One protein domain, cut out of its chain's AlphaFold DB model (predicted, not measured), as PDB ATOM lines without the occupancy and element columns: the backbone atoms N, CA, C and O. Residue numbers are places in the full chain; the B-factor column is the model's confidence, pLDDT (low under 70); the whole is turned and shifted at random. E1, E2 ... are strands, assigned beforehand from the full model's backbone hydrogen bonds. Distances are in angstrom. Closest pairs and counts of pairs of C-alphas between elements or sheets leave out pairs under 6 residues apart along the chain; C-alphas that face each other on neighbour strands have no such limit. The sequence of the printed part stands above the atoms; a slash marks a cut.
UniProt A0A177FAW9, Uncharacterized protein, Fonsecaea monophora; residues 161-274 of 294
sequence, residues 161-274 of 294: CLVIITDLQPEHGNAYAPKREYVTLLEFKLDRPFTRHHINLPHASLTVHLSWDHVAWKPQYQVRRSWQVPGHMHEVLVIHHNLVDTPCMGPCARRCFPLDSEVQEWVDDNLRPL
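This is residues 161 to 274 of the 294 residues of an uncharacterized protein of Fonsecaea monophora (UniProt A0A177FAW9). The domain is a small sandwich: the three-stranded sheets E2 E1 E6 and E3 E4 E5 are face to face, their strands at 21 degrees to each other. A small hairpin, E7 and E8, sits beside it, with E7 coming near E4 and E5, and the long loop of residues 241 to 263 leads to it from E6. The printed part has 114 residues with no named helix and eight named strands, E1 to E8 in order, 58 residues in strands; the class is all strand, and each sheet is antiparallel. The whole is compact, with a radius of gyration of the C-alphas of 14.6 A, and elongated, spanning 47 by 27 by 24 A.

E1, residues 161 to 167, is the inner strand between the edge strands E2, residues 180 to 187, and E6, residues 234 to 240. E1 and E2 form a hairpin, antiparallel at 160 degrees, with N 163 and O 184 2.8 A apart, within hydrogen-bond range. E1 and E6 are antiparallel at 164 degrees, with N 164 and O 237 at 2.8 A. The other sheet is a meander, each strand the antiparallel neighbour of the one before: E3, residues 195 to 201, E4, residues 204 to 213, and E5, residues 218 to 228. It is twisted. Between E3 and E4, N 197 and O 208 are within hydrogen-bond range at 2.8 A, and between E4 and E5, N 209 and O 222 are within hydrogen-bond range at 2.8 A. The parts of the two sheets that face each other are 10.2 A apart, centre to centre. The closest C-alphas of E2 and E3, Leu 186 and His 197, are 8.0 A apart. Residues 222 to 223 of E5 also pair, antiparallel, with residues 252 to 253. E7, residues 264 to 267, and E8, residues 270 to 273, form a hairpin, with N 265 and O 272 at 2.7 A. The closest C-alphas of E5 and E7, Gln 222 and Glu 265, are 7.7 A apart, while E5 and E8 are apart.

E1 begins at C-alpha 161 (38.979, 38.548, 1.908). E2 is 23.4 A long, E4 28.5 A and E5, the longest by residues, 29.8 A, ending at C-alpha 228 (33.912, 59.623, -5.803). E8 ends at C-alpha 273 (56.898, 53.645, -4.169).

The C-alphas farthest apart, Asn 174 and Val 215, are 47.3 A apart. The printed part has no cut. The links E1 to E2 and E6 to E7 are long. Mean pLDDT of the printed part is 72.5; 36 residues are under 70, among them 250 to 274.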
ATOM      1  N   CYS A 161      39.016  37.263   1.254       81.50
ATOM      2  CA  CYS A 161      38.979  38.548   1.908       81.50
ATOM      3  C   CYS A 161      37.599  39.166   1.796       81.50
ATOM      4  O   CYS A 161      37.041  39.280   0.707       81.50
ATOM      5  N   LEU A 162      37.064  39.584   2.935       86.62
ATOM      6  CA  LEU A 162      35.856  40.379   3.007       86.62
ATOM      7  C   LEU A 162      36.241  41.856   2.912       86.62
ATOM      8  O   LEU A 162      36.995  42.367   3.737       86.62
ATOM      9  N   VAL A 163      35.713  42.543   1.909       87.38
ATOM     10  CA  VAL A 163      35.858  43.986   1.738       87.38
ATOM     11  C   VAL A 163      34.521  44.633   2.059       87.38
ATOM     12  O   VAL A 163      33.509  44.353   1.416       87.38
ATOM     13  N   ILE A 164      34.529  45.506   3.058       87.62
ATOM     14  CA  ILE A 164      33.384  46.296   3.497       87.62
ATOM     15  C   ILE A 164      33.652  47.743   3.094       87.62
ATOM     16  O   ILE A 164      34.688  48.307   3.433       87.62
ATOM     17  N   ILE A 165      32.734  48.344   2.349       87.25
ATOM     18  CA  ILE A 165      32.809  49.741   1.932       87.25
ATOM     19  C   ILE A 165      31.615  50.472   2.524       87.25
ATOM     20  O   ILE A 165      30.472  50.148   2.218       87.25
ATOM     21  N   THR A 166      31.876  51.480   3.339       86.00
ATOM     22  CA  THR A 166      30.854  52.244   4.045       86.00
ATOM     23  C   THR A 166      30.770  53.646   3.456       86.00
ATOM     24  O   THR A 166      31.712  54.426   3.568       86.00
ATOM     25  N   ASP A 167      29.641  53.982   2.831       85.81
ATOM     26  CA  ASP A 167      29.280  55.363   2.503       85.81
ATOM     27  C   ASP A 167      28.825  56.057   3.791       85.81
ATOM     28  O   ASP A 167      27.770  55.755   4.364       85.81
ATOM     29  N   LEU A 168      29.679  56.953   4.275       83.38
ATOM     30  CA  LEU A 168      29.493  57.710   5.505       83.38
ATOM     31  C   LEU A 168      28.578  58.921   5.312       83.38
ATOM     32  O   LEU A 168      28.121  59.486   6.303       83.38
ATOM     33  N   GLN A 169      28.333  59.333   4.064       82.88
ATOM     34  CA  GLN A 169      27.490  60.479   3.722       82.88
ATOM     35  C   GLN A 169      26.596  60.149   2.512       82.88
ATOM     36  O   GLN A 169      26.727  60.780   1.464       82.88
ATOM     37  N   PRO A 170      25.673  59.174   2.635       76.25
ATOM     38  CA  PRO A 170      24.870  58.714   1.503       76.25
ATOM     39  C   PRO A 170      23.818  59.727   1.045       76.25
ATOM     40  O   PRO A 170      23.407  59.691  -0.112       76.25
ATOM     41  N   GLU A 171      23.397  60.638   1.924       81.62
ATOM     42  CA  GLU A 171      22.532  61.769   1.587       81.62
ATOM     43  C   GLU A 171      23.241  63.073   1.962       81.62
ATOM     44  O   GLU A 171      23.278  63.485   3.125       81.62
ATOM     45  N   HIS A 172      23.824  63.734   0.965       67.69
ATOM     46  CA  HIS A 172      24.558  64.975   1.176       67.69
ATOM     47  C   HIS A 172      23.671  66.058   1.822       67.69
ATOM     48  O   HIS A 172      22.620  66.422   1.293       67.69
ATOM     49  N   GLY A 173      24.110  66.593   2.966       69.31
ATOM     50  CA  GLY A 173      23.389  67.618   3.730       69.31
ATOM     51  C   GLY A 173      22.416  67.085   4.790       69.31
ATOM     52  O   GLY A 173      21.897  67.880   5.572       69.31
ATOM     53  N   ASN A 174      22.210  65.767   4.878       76.44
ATOM     54  CA  ASN A 174      21.429  65.144   5.945       76.44
ATOM     55  C   ASN A 174      22.354  64.438   6.950       76.44
ATOM     56  O   ASN A 174      22.751  63.292   6.760       76.44
ATOM     57  N   ALA A 175      22.670  65.112   8.061       71.69
ATOM     58  CA  ALA A 175      23.539  64.565   9.109       71.69
ATOM     59  C   ALA A 175      22.959  63.329   9.832       71.69
ATOM     60  O   ALA A 175      23.690  62.641  10.539       71.69
ATOM     61  N   TYR A 176      21.661  63.056   9.668       75.56
ATOM     62  CA  TYR A 176      20.972  61.913  10.272       75.56
ATOM     63  C   TYR A 176      20.762  60.756   9.292       75.56
ATOM     64  O   TYR A 176      20.149  59.753   9.662       75.56
ATOM     65  N   ALA A 177      21.230  60.885   8.048       73.94
ATOM     66  CA  ALA A 177      21.126  59.807   7.081       73.94
ATOM     67  C   ALA A 177      21.915  58.584   7.579       73.94
ATOM     68  O   ALA A 177      23.087  58.718   7.950       73.94
ATOM     69  N   PRO A 178      21.299  57.389   7.613       77.31
ATOM     70  CA  PRO A 178      21.992  56.188   8.047       77.31
ATOM     71  C   PRO A 178      23.098  55.848   7.049       77.31
ATOM     72  O   PRO A 178      22.880  55.920   5.839       77.31
ATOM     73  N   LYS A 179      24.266  55.446   7.560       80.00
ATOM     74  CA  LYS A 179      25.381  54.953   6.742       80.00
ATOM     75  C   LYS A 179      24.918  53.809   5.839       80.00
ATOM     76  O   LYS A 179      24.010  53.053   6.194       80.00
ATOM     77  N   ARG A 180      25.565  53.657   4.684       83.75
ATOM     78  CA  ARG A 180      25.285  52.555   3.758       83.75
ATOM     79  C   ARG A 180      26.519  51.690   3.571       83.75
ATOM     80  O   ARG A 180      27.545  52.180   3.119       83.75
ATOM     81  N   GLU A 181      26.395  50.410   3.894       84.69
ATOM     82  CA  GLU A 181      27.477  49.434   3.784       84.69
ATOM     83  C   GLU A 181      27.299  48.576   2.529       84.69
ATOM     84  O   GLU A 181      26.193  48.144   2.196       84.69
ATOM     85  N   TYR A 182      28.404  48.345   1.828       85.19
ATOM     86  CA  TYR A 182      28.514  47.461   0.678       85.19
ATOM     87  C   TYR A 182      29.560  46.408   1.006       85.19
ATOM     88  O   TYR A 182      30.701  46.742   1.318       85.19
ATOM     89  N   VAL A 183      29.176  45.140   0.940       86.25
ATOM     90  CA  VAL A 183      30.036  44.029   1.343       86.25
ATOM     91  C   VAL A 183      30.305  43.148   0.136       86.25
ATOM     92  O   VAL A 183      29.382  42.777  -0.587       86.25
ATOM     93  N   THR A 184      31.571  42.809  -0.085       84.25
ATOM     94  CA  THR A 184      31.982  41.870  -1.127       84.25
ATOM     95  C   THR A 184      33.058  40.926  -0.618       84.25
ATOM     96  O   THR A 184      33.845  41.277   0.258       84.25
ATOM     97  N   LEU A 185      33.082  39.715  -1.164       86.88
ATOM     98  CA  LEU A 185      34.072  38.696  -0.854       86.88
ATOM     99  C   LEU A 185      34.970  38.500  -2.075       86.88
ATOM    100  O   LEU A 185      34.486  38.163  -3.155       86.88
ATOM    101  N   LEU A 186      36.268  38.709  -1.900       85.94
ATOM    102  CA  LEU A 186      37.275  38.595  -2.944       85.94
ATOM    103  C   LEU A 186      38.198  37.409  -2.659       85.94
ATOM    104  O   LEU A 186      38.542  37.133  -1.512       85.94
ATOM    105  N   GLU A 187      38.604  36.703  -3.709       83.06
ATOM    106  CA  GLU A 187      39.487  35.540  -3.618       83.06
ATOM    107  C   GLU A 187      40.906  35.909  -4.053       83.06
ATOM    108  O   GLU A 187      41.101  36.480  -5.131       83.06
ATOM    109  N   PHE A 188      41.900  35.517  -3.255       76.38
ATOM    110  CA  PHE A 188      43.302  35.582  -3.649       76.38
ATOM    111  C   PHE A 188      43.638  34.466  -4.633       76.38
ATOM    112  O   PHE A 188      43.383  33.286  -4.387       76.38
ATOM    113  N   LYS A 189      44.274  34.837  -5.744       75.50
ATOM    114  CA  LYS A 189      44.825  33.884  -6.707       75.50
ATOM    115  C   LYS A 189      46.312  33.703  -6.428       75.50
ATOM    116  O   LYS A 189      47.116  34.548  -6.799       75.50
ATOM    117  N   LEU A 190      46.650  32.609  -5.742       71.88
ATOM    118  CA  LEU A 190      48.022  32.257  -5.341       71.88
ATOM    119  C   LEU A 190      48.940  31.931  -6.530       71.88
ATOM    120  O   LEU A 190      50.156  31.909  -6.387       71.88
ATOM    121  N   ASP A 191      48.356  31.639  -7.691       70.56
ATOM    122  CA  ASP A 191      49.037  31.364  -8.955       70.56
ATOM    123  C   ASP A 191      49.348  32.635  -9.761       70.56
ATOM    124  O   ASP A 191      49.950  32.554 -10.832       70.56
ATOM    125  N   ARG A 192      48.923  33.808  -9.276       66.81
ATOM    126  CA  ARG A 192      49.068  35.088  -9.974       66.81
ATOM    127  C   ARG A 192      49.842  36.087  -9.120       66.81
ATOM    128  O   ARG A 192      49.679  36.089  -7.903       66.81
ATOM    129  N   PRO A 193      50.628  36.983  -9.746       63.53
ATOM    130  CA  PRO A 193      51.352  38.021  -9.013       63.53
ATOM    131  C   PRO A 193      50.390  38.944  -8.254       63.53
ATOM    132  O   PRO A 193      50.644  39.292  -7.104       63.53
ATOM    133  N   PHE A 194      49.256  39.293  -8.869       74.69
ATOM    134  CA  PHE A 194      48.146  39.971  -8.211       74.69
ATOM    135  C   PHE A 194      46.825  39.751  -8.967       74.69
ATOM    136  O   PHE A 194      46.796  39.333 -10.128       74.69
ATOM    137  N   THR A 195      45.710  40.070  -8.316       76.69
ATOM    138  CA  THR A 195      44.390  40.230  -8.928       76.69
ATOM    139  C   THR A 195      43.884  41.646  -8.738       76.69
ATOM    140  O   THR A 195      44.130  42.292  -7.722       76.69
ATOM    141  N   ARG A 196      43.162  42.146  -9.740       79.50
ATOM    142  CA  ARG A 196      42.591  43.490  -9.747       79.50
ATOM    143  C   ARG A 196      41.075  43.392  -9.759       79.50
ATOM    144  O   ARG A 196      40.501  42.840 -10.692       79.50
ATOM    145  N   HIS A 197      40.437  43.960  -8.746       82.50
ATOM    146  CA  HIS A 197      38.989  43.978  -8.591       82.50
ATOM    147  C   HIS A 197      38.486  45.410  -8.720       82.50
ATOM    148  O   HIS A 197      38.861  46.281  -7.937       82.50
ATOM    149  N   HIS A 198      37.647  45.660  -9.719       82.06
ATOM    150  CA  HIS A 198      36.991  46.949  -9.912       82.06
ATOM    151  C   HIS A 198      35.629  46.914  -9.225       82.06
ATOM    152  O   HIS A 198      34.808  46.051  -9.524       82.06
ATOM    153  N   ILE A 199      35.399  47.836  -8.293       83.12
ATOM    154  CA  ILE A 199      34.165  47.928  -7.518       83.12
ATOM    155  C   ILE A 199      33.492  49.253  -7.862       83.12
ATOM    156  O   ILE A 199      33.994  50.328  -7.526       83.12
ATOM    157  N   ASN A 200      32.340  49.145  -8.521       81.25
ATOM    158  CA  ASN A 200      31.495  50.270  -8.894       81.25
ATOM    159  C   ASN A 200      30.329  50.370  -7.909       81.25
ATOM    160  O   ASN A 200      29.503  49.466  -7.815       81.25
ATOM    161  N   LEU A 201      30.274  51.474  -7.173       83.38
ATOM    162  CA  LEU A 201      29.194  51.827  -6.257       83.38
ATOM    163  C   LEU A 201      28.393  53.003  -6.834       83.38
ATOM    164  O   LEU A 201      28.901  53.728  -7.690       83.38
ATOM    165  N   PRO A 202      27.173  53.272  -6.334       80.31
ATOM    166  CA  PRO A 202      26.378  54.412  -6.793       80.31
ATOM    167  C   PRO A 202      27.108  55.764  -6.715       80.31
ATOM    168  O   PRO A 202      26.918  56.612  -7.583       80.31
ATOM    169  N   HIS A 203      27.954  55.964  -5.696       81.25
ATOM    170  CA  HIS A 203      28.615  57.247  -5.420       81.25
ATOM    171  C   HIS A 203      30.150  57.188  -5.441       81.25
ATOM    172  O   HIS A 203      30.816  58.163  -5.082       81.25
ATOM    173  N   ALA A 204      30.733  56.055  -5.832       77.56
ATOM    174  CA  ALA A 204      32.178  55.894  -5.913       77.56
ATOM    175  C   ALA A 204      32.575  54.755  -6.846       77.56
ATOM    176  O   ALA A 204      31.836  53.802  -7.049       77.56
ATOM    177  N   SER A 205      33.797  54.838  -7.358       78.12
ATOM    178  CA  SER A 205      34.470  53.726  -8.016       78.12
ATOM    179  C   SER A 205      35.834  53.546  -7.375       78.12
ATOM    180  O   SER A 205      36.621  54.498  -7.236       78.12
ATOM    181  N   LEU A 206      36.145  52.313  -7.010       82.25
ATOM    182  CA  LEU A 206      37.415  51.950  -6.410       82.25
ATOM    183  C   LEU A 206      37.950  50.664  -7.016       82.25
ATOM    184  O   LEU A 206      37.230  49.856  -7.590       82.25
ATOM    185  N   THR A 207      39.257  50.501  -6.927       79.69
ATOM    186  CA  THR A 207      39.949  49.304  -7.377       79.69
ATOM    187  C   THR A 207      40.680  48.702  -6.194       79.69
ATOM    188  O   THR A 207      41.459  49.397  -5.550       79.69
ATOM    189  N   VAL A 208      40.467  47.419  -5.930       84.75
ATOM    190  CA  VAL A 208      41.210  46.657  -4.926       84.75
ATOM    191  C   VAL A 208      42.156  45.716  -5.654       84.75
ATOM    192  O   VAL A 208      41.728  44.867  -6.431       84.75
ATOM    193  N   HIS A 209      43.450  45.902  -5.442       82.12
ATOM    194  CA  HIS A 209      44.483  44.971  -5.879       82.12
ATOM    195  C   HIS A 209      44.762  44.028  -4.725       82.12
ATOM    196  O   HIS A 209      44.910  44.495  -3.598       82.12
ATOM    197  N   LEU A 210      44.826  42.735  -5.001       83.06
ATOM    198  CA  LEU A 210      45.114  41.691  -4.029       83.06
ATOM    199  C   LEU A 210      46.321  40.902  -4.514       83.06
ATOM    200  O   LEU A 210      46.375  40.523  -5.678       83.06
ATOM    201  N   SER A 211      47.273  40.620  -3.642       80.00
ATOM    202  CA  SER A 211      48.405  39.749  -3.953       80.00
ATOM    203  C   SER A 211      48.783  38.903  -2.751       80.00
ATOM    204  O   SER A 211      48.454  39.221  -1.607       80.00
ATOM    205  N   TRP A 212      49.463  37.795  -3.010       78.50
ATOM    206  CA  TRP A 212      50.005  36.963  -1.951       78.50
ATOM    207  C   TRP A 212      51.502  37.206  -1.817       78.50
ATOM    208  O   TRP A 212      52.264  36.998  -2.759       78.50
ATOM    209  N   ASP A 213      51.940  37.630  -0.636       75.00
ATOM    210  CA  ASP A 213      53.361  37.707  -0.336       75.00
ATOM    211  C   ASP A 213      53.872  36.308   0.004       75.00
ATOM    212  O   ASP A 213      53.707  35.825   1.125       75.00
ATOM    213  N   HIS A 214      54.497  35.647  -0.970       72.69
ATOM    214  CA  HIS A 214      55.067  34.314  -0.778       72.69
ATOM    215  C   HIS A 214      56.280  34.301   0.169       72.69
ATOM    216  O   HIS A 214      56.631  33.235   0.668       72.69
ATOM    217  N   VAL A 215      56.912  35.452   0.436       72.19
ATOM    218  CA  VAL A 215      58.055  35.557   1.356       72.19
ATOM    219  C   VAL A 215      57.565  35.678   2.793       72.19
ATOM    220  O   VAL A 215      58.004  34.932   3.665       72.19
ATOM    221  N   ALA A 216      56.640  36.606   3.050       70.81
ATOM    222  CA  ALA A 216      56.075  36.817   4.383       70.81
ATOM    223  C   ALA A 216      54.918  35.862   4.718       70.81
ATOM    224  O   ALA A 216      54.455  35.850   5.859       70.81
ATOM    225  N   TRP A 217      54.446  35.101   3.727       74.12
ATOM    226  CA  TRP A 217      53.274  34.228   3.782       74.12
ATOM    227  C   TRP A 217      52.017  34.946   4.290       74.12
ATOM    228  O   TRP A 217      51.326  34.482   5.197       74.12
ATOM    229  N   LYS A 218      51.760  36.137   3.735       75.12
ATOM    230  CA  LYS A 218      50.662  37.021   4.150       75.12
ATOM    231  C   LYS A 218      49.920  37.583   2.937       75.12
ATOM    232  O   LYS A 218      50.562  37.906   1.936       75.12
ATOM    233  N   PRO A 219      48.594  37.793   3.034       77.00
ATOM    234  CA  PRO A 219      47.888  38.538   2.007       77.00
ATOM    235  C   PRO A 219      48.368  39.995   1.985       77.00
ATOM    236  O   PRO A 219      48.700  40.579   3.019       77.00
ATOM    237  N   GLN A 220      48.389  40.602   0.809       79.81
ATOM    238  CA  GLN A 220      48.628  42.023   0.606       79.81
ATOM    239  C   GLN A 220      47.479  42.607  -0.209       79.81
ATOM    240  O   GLN A 220      46.892  41.939  -1.061       79.81
ATOM    241  N   TYR A 221      47.153  43.870   0.049       80.69
ATOM    242  CA  TYR A 221      46.188  44.582  -0.770       80.69
ATOM    243  C   TYR A 221      46.561  46.045  -0.948       80.69
ATOM    244  O   TYR A 221      47.247  46.647  -0.115       80.69
ATOM    245  N   GLN A 222      46.040  46.610  -2.031       80.38
ATOM    246  CA  GLN A 222      46.026  48.036  -2.292       80.38
ATOM    247  C   GLN A 222      44.628  48.458  -2.747       80.38
ATOM    248  O   GLN A 222      44.146  48.049  -3.801       80.38
ATOM    249  N   VAL A 223      43.989  49.325  -1.974       80.44
ATOM    250  CA  VAL A 223      42.792  50.055  -2.376       80.44
ATOM    251  C   VAL A 223      43.235  51.314  -3.109       80.44
ATOM    252  O   VAL A 223      44.001  52.122  -2.593       80.44
ATOM    253  N   ARG A 224      42.732  51.517  -4.319       73.44
ATOM    254  CA  ARG A 224      42.908  52.744  -5.095       73.44
ATOM    255  C   ARG A 224      41.538  53.350  -5.329       73.44
ATOM    256  O   ARG A 224      40.667  52.716  -5.926       73.44
ATOM    257  N   ARG A 225      41.329  54.584  -4.874       67.06
ATOM    258  CA  ARG A 225      40.119  55.333  -5.219       67.06
ATOM    259  C   ARG A 225      40.290  55.877  -6.629       67.06
ATOM    260  O   ARG A 225      41.178  56.686  -6.866       67.06
ATOM    261  N   SER A 226      39.445  55.421  -7.545       60.66
ATOM    262  CA  SER A 226      39.439  55.935  -8.916       60.66
ATOM    263  C   SER A 226      38.538  57.159  -9.064       60.66
ATOM    264  O   SER A 226      38.881  58.073  -9.803       60.66
ATOM    265  N   TRP A 227      37.413  57.209  -8.339       74.75
ATOM    266  CA  TRP A 227      36.455  58.313  -8.409       74.75
ATOM    267  C   TRP A 227      35.487  58.302  -7.211       74.75
ATOM    268  O   TRP A 227      35.226  57.245  -6.635       74.75
ATOM    269  N   GLN A 228      34.949  59.464  -6.832       77.00
ATOM    270  CA  GLN A 228      33.912  59.623  -5.803       77.00
ATOM    271  C   GLN A 228      33.052  60.857  -6.112       77.00
ATOM    272  O   GLN A 228      33.595  61.896  -6.494       77.00
ATOM    273  N   VAL A 229      31.730  60.760  -5.927       73.12
ATOM    274  CA  VAL A 229      30.810  61.902  -6.066       73.12
ATOM    275  C   VAL A 229      31.170  62.978  -5.031       73.12
ATOM    276  O   VAL A 229      31.369  62.646  -3.857       73.12
ATOM    277  N   PRO A 230      31.241  64.267  -5.417       76.88
ATOM    278  CA  PRO A 230      31.475  65.352  -4.471       76.88
ATOM    279  C   PRO A 230      30.472  65.337  -3.313       76.88
ATOM    280  O   PRO A 230      29.272  65.192  -3.529       76.88
ATOM    281  N   GLY A 231      30.967  65.496  -2.087       72.56
ATOM    282  CA  GLY A 231      30.132  65.491  -0.883       72.56
ATOM    283  C   GLY A 231      29.801  64.103  -0.325       72.56
ATOM    284  O   GLY A 231      29.262  64.019   0.769       72.56
ATOM    285  N   HIS A 232      30.156  63.018  -1.013       79.00
ATOM    286  CA  HIS A 232      30.140  61.680  -0.418       79.00
ATOM    287  C   HIS A 232      31.492  61.370   0.214       79.00
ATOM    288  O   HIS A 232      32.505  61.982  -0.133       79.00
ATOM    289  N   MET A 233      31.527  60.384   1.109       82.19
ATOM    290  CA  MET A 233      32.763  59.909   1.722       82.19
ATOM    291  C   MET A 233      32.679  58.407   1.974       82.19
ATOM    292  O   MET A 233      31.818  57.963   2.723       82.19
ATOM    293  N   HIS A 234      33.594  57.645   1.371       82.94
ATOM    294  CA  HIS A 234      33.644  56.193   1.533       82.94
ATOM    295  C   HIS A 234      34.826  55.767   2.397       82.94
ATOM    296  O   HIS A 234      35.963  56.189   2.167       82.94
ATOM    297  N   GLU A 235      34.541  54.897   3.351       86.19
ATOM    298  CA  GLU A 235      35.498  54.191   4.193       86.19
ATOM    299  C   GLU A 235      35.582  52.734   3.729       86.19
ATOM    300  O   GLU A 235      34.564  52.135   3.401       86.19
ATOM    301  N   VAL A 236      36.786  52.175   3.640       83.88
ATOM    302  CA  VAL A 236      37.019  50.799   3.183       83.88
ATOM    303  C   VAL A 236      37.705  50.017   4.287       83.88
ATOM    304  O   VAL A 236      38.778  50.402   4.745       83.88
ATOM    305  N   LEU A 237      37.092  48.912   4.690       83.62
ATOM    306  CA  LEU A 237      37.594  47.954   5.657       83.62
ATOM    307  C   LEU A 237      37.857  46.628   4.941       83.62
ATOM    308  O   LEU A 237      37.001  46.108   4.228       83.62
ATOM    309  N   VAL A 238      39.058  46.095   5.127       81.50
ATOM    310  CA  VAL A 238      39.508  44.845   4.517       81.50
ATOM    311  C   VAL A 238      39.747  43.842   5.638       81.50
ATOM    312  O   VAL A 238      40.423  44.137   6.623       81.50
ATOM    313  N   ILE A 239      39.124  42.674   5.524       81.25
ATOM    314  CA  ILE A 239      39.176  41.608   6.520       81.25
ATOM    315  C   ILE A 239      39.671  40.344   5.834       81.25
ATOM    316  O   ILE A 239      39.119  39.902   4.828       81.25
ATOM    317  N   HIS A 240      40.703  39.749   6.406       77.88
ATOM    318  CA  HIS A 240      41.276  38.468   6.035       77.88
ATOM    319  C   HIS A 240      41.042  37.448   7.147       77.88
ATOM    320  O   HIS A 240      40.722  37.790   8.290       77.88
ATOM    321  N   HIS A 241      41.278  36.176   6.837       66.06
ATOM    322  CA  HIS A 241      41.359  35.154   7.868       66.06
ATOM    323  C   HIS A 241      42.455  35.522   8.891       66.06
ATOM    324  O   HIS A 241      43.618  35.702   8.531       66.06
ATOM    325  N   ASN A 242      42.070  35.664  10.165       59.62
ATOM    326  CA  ASN A 242      42.923  36.073  11.293       59.62
ATOM    327  C   ASN A 242      43.556  37.471  11.199       59.62
ATOM    328  O   ASN A 242      44.509  37.758  11.925       59.62
ATOM    329  N   LEU A 243      43.049  38.353  10.336       66.19
ATOM    330  CA  LEU A 243      43.537  39.725  10.280       66.19
ATOM    331  C   LEU A 243      42.449  40.699   9.839       66.19
ATOM    332  O   LEU A 243      41.867  40.560   8.770       66.19
ATOM    333  N   VAL A 244      42.213  41.712  10.664       68.00
ATOM    334  CA  VAL A 244      41.281  42.809  10.394       68.00
ATOM    335  C   VAL A 244      42.094  44.088  10.313       68.00
ATOM    336  O   VAL A 244      42.769  44.450  11.278       68.00
ATOM    337  N   ASP A 245      42.048  44.758   9.167       67.50
ATOM    338  CA  ASP A 245      42.759  46.016   8.983       67.50
ATOM    339  C   ASP A 245      41.971  47.203   9.540       67.50
ATOM    340  O   ASP A 245      40.773  47.117   9.809       67.50
ATOM    341  N   THR A 246      42.638  48.344   9.733       70.44
ATOM    342  CA  THR A 246      41.912  49.567  10.083       70.44
ATOM    343  C   THR A 246      41.205  50.134   8.851       70.44
ATOM    344  O   THR A 246      41.775  50.128   7.751       70.44
ATOM    345  N   PRO A 247      39.975  50.649   9.010       74.94
ATOM    346  CA  PRO A 247      39.273  51.276   7.906       74.94
ATOM    347  C   PRO A 247      40.042  52.476   7.324       74.94
ATOM    348  O   PRO A 247      40.658  53.252   8.060       74.94
ATOM    349  N   CYS A 248      39.998  52.654   6.002       73.06
ATOM    350  CA  CYS A 248      40.710  53.722   5.298       73.06
ATOM    351  C   CYS A 248      39.771  54.579   4.427       73.06
ATOM    352  O   CYS A 248      38.856  54.076   3.780       73.06
ATOM    353  N   MET A 249      39.999  55.897   4.382       72.88
ATOM    354  CA  MET A 249      39.149  56.874   3.671       72.88
ATOM    355  C   MET A 249      39.709  57.322   2.311       72.88
ATOM    356  O   MET A 249      39.326  58.376   1.793       72.88
ATOM    357  N   GLY A 250      40.621  56.565   1.708       66.62
ATOM    358  CA  GLY A 250      41.298  56.944   0.468       66.62
ATOM    359  C   GLY A 250      42.134  55.805  -0.101       66.62
ATOM    360  O   GLY A 250      42.006  54.676   0.371       66.62
ATOM    361  N   PRO A 251      42.974  56.074  -1.119       65.19
ATOM    362  CA  PRO A 251      43.957  55.103  -1.563       65.19
ATOM    363  C   PRO A 251      44.792  54.636  -0.370       65.19
ATOM    364  O   PRO A 251      45.348  55.456   0.358       65.19
ATOM    365  N   CYS A 252      44.831  53.332  -0.141       69.50
ATOM    366  CA  CYS A 252      45.497  52.748   1.008       69.50
ATOM    367  C   CYS A 252      46.049  51.370   0.645       69.50
ATOM    368  O   CYS A 252      45.589  50.730  -0.294       69.50
ATOM    369  N   ALA A 253      47.054  50.916   1.375       69.69
ATOM    370  CA  ALA A 253      47.547  49.545   1.309       69.69
ATOM    371  C   ALA A 253      47.490  48.952   2.719       69.69
ATOM    372  O   ALA A 253      47.177  49.682   3.659       69.69
ATOM    373  N   ARG A 254      47.806  47.663   2.880       63.91
ATOM    374  CA  ARG A 254      47.795  46.906   4.156       63.91
ATOM    375  C   ARG A 254      48.764  47.411   5.256       63.91
ATOM    376  O   ARG A 254      49.303  46.650   6.054       63.91
ATOM    377  N   ARG A 255      49.014  48.717   5.325       52.94
ATOM    378  CA  ARG A 255      49.526  49.436   6.494       52.94
ATOM    379  C   ARG A 255      48.735  50.735   6.671       52.94
ATOM    380  O   ARG A 255      49.105  51.777   6.143       52.94
ATOM    381  N   CYS A 256      47.668  50.663   7.455       44.75
ATOM    382  CA  CYS A 256      46.935  51.812   7.993       44.75
ATOM    383  C   CYS A 256      47.118  51.727   9.532       44.75
ATOM    384  O   CYS A 256      46.666  50.739  10.103       44.75
ATOM    385  N   PHE A 257      47.833  52.565  10.307       38.19
ATOM    386  CA  PHE A 257      48.230  53.996  10.313       38.19
ATOM    387  C   PHE A 257      49.552  54.206  11.133       38.19
ATOM    388  O   PHE A 257      49.961  53.255  11.801       38.19
ATOM    389  N   PRO A 258      50.171  55.420  11.213       39.22
ATOM    390  CA  PRO A 258      49.794  56.677  10.565       39.22
ATOM    391  C   PRO A 258      50.801  57.220   9.527       39.22
ATOM    392  O   PRO A 258      52.004  57.033   9.647       39.22
ATOM    393  N   LEU A 259      50.229  57.916   8.534       36.88
ATOM    394  CA  LEU A 259      50.696  59.042   7.692       36.88
ATOM    395  C   LEU A 259      52.095  59.082   7.036       36.88
ATOM    396  O   LEU A 259      52.242  59.881   6.116       36.88
ATOM    397  N   ASP A 260      53.050  58.214   7.368       37.22
ATOM    398  CA  ASP A 260      54.413  58.274   6.798       37.22
ATOM    399  C   ASP A 260      54.813  57.031   5.981       37.22
ATOM    400  O   ASP A 260      55.940  56.930   5.495       37.22
ATOM    401  N   SER A 261      53.910  56.059   5.800       38.41
ATOM    402  CA  SER A 261      54.194  54.918   4.921       38.41
ATOM    403  C   SER A 261      54.045  55.356   3.471       38.41
ATOM    404  O   SER A 261      52.935  55.657   3.032       38.41
ATOM    405  N   GLU A 262      55.152  55.345   2.727       45.88
ATOM    406  CA  GLU A 262      55.154  55.515   1.275       45.88
ATOM    407  C   GLU A 262      54.092  54.590   0.675       45.88
ATOM    408  O   GLU A 262      54.163  53.363   0.798       45.88
ATOM    409  N   VAL A 263      53.052  55.185   0.092       51.28
ATOM    410  CA  VAL A 263      52.025  54.424  -0.613       51.28
ATOM    411  C   VAL A 263      52.748  53.711  -1.754       51.28
ATOM    412  O   VAL A 263      53.533  54.330  -2.463       51.28
ATOM    413  N   GLN A 264      52.546  52.408  -1.919       57.44
ATOM    414  CA  GLN A 264      53.121  51.668  -3.043       57.44
ATOM    415  C   GLN A 264      52.051  51.455  -4.105       57.44
ATOM    416  O   GLN A 264      50.897  51.221  -3.766       57.44
ATOM    417  N   GLU A 265      52.419  51.552  -5.375       59.19
ATOM    418  CA  GLU A 265      51.579  51.292  -6.535       59.19
ATOM    419  C   GLU A 265      52.020  50.011  -7.236       59.19
ATOM    420  O   GLU A 265      53.198  49.840  -7.546       59.19
ATOM    421  N   TRP A 266      51.064  49.131  -7.534       60.28
ATOM    422  CA  TRP A 266      51.286  48.045  -8.484       60.28
ATOM    423  C   TRP A 266      51.369  48.603  -9.911       60.28
ATOM    424  O   TRP A 266      50.366  49.070 -10.460       60.28
ATOM    425  N   VAL A 267      52.561  48.534 -10.507       61.19
ATOM    426  CA  VAL A 267      52.844  48.857 -11.912       61.19
ATOM    427  C   VAL A 267      53.521  47.645 -12.542       61.19
ATOM    428  O   VAL A 267      54.610  47.270 -12.111       61.19
ATOM    429  N   ASP A 268      52.889  47.044 -13.553       60.19
ATOM    430  CA  ASP A 268      53.419  45.893 -14.301       60.19
ATOM    431  C   ASP A 268      53.972  44.786 -13.384       60.19
ATOM    432  O   ASP A 268      55.172  44.515 -13.376       60.19
ATOM    433  N   ASP A 269      53.113  44.207 -12.539       55.59
ATOM    434  CA  ASP A 269      53.452  43.152 -11.562       55.59
ATOM    435  C   ASP A 269      54.462  43.548 -10.467       55.59
ATOM    436  O   ASP A 269      54.816  42.723  -9.627       55.59
ATOM    437  N   ASN A 270      54.896  44.811 -10.414       51.66
ATOM    438  CA  ASN A 270      55.878  45.296  -9.448       51.66
ATOM    439  C   ASN A 270      55.284  46.352  -8.508       51.66
ATOM    440  O   ASN A 270      54.613  47.285  -8.947       51.66
ATOM    441  N   LEU A 271      55.604  46.254  -7.214       56.00
ATOM    442  CA  LEU A 271      55.335  47.308  -6.234       56.00
ATOM    443  C   LEU A 271      56.356  48.438  -6.390       56.00
ATOM    444  O   LEU A 271      57.553  48.235  -6.184       56.00
ATOM    445  N   ARG A 272      55.887  49.641  -6.726       56.78
ATOM    446  CA  ARG A 272      56.712  50.851  -6.820       56.78
ATOM    447  C   ARG A 272      56.300  51.870  -5.754       56.78
ATOM    448  O   ARG A 272      55.105  52.079  -5.575       56.78
ATOM    449  N   PRO A 273      57.234  52.525  -5.049       52.38
ATOM    450  CA  PRO A 273      56.898  53.645  -4.169       52.38
ATOM    451  C   PRO A 273      56.256  54.797  -4.961       52.38
ATOM    452  O   PRO A 273      56.778  55.177  -6.006       52.38
ATOM    453  N   LEU A 274      55.161  55.382  -4.461       53.12
ATOM    454  CA  LEU A 274      54.542  56.592  -5.032       53.12
ATOM    455  C   LEU A 274      55.374  57.859  -4.772       53.12
ATOM    456  O   LEU A 274      55.203  58.854  -5.469       53.12
TER     457      LEU A 274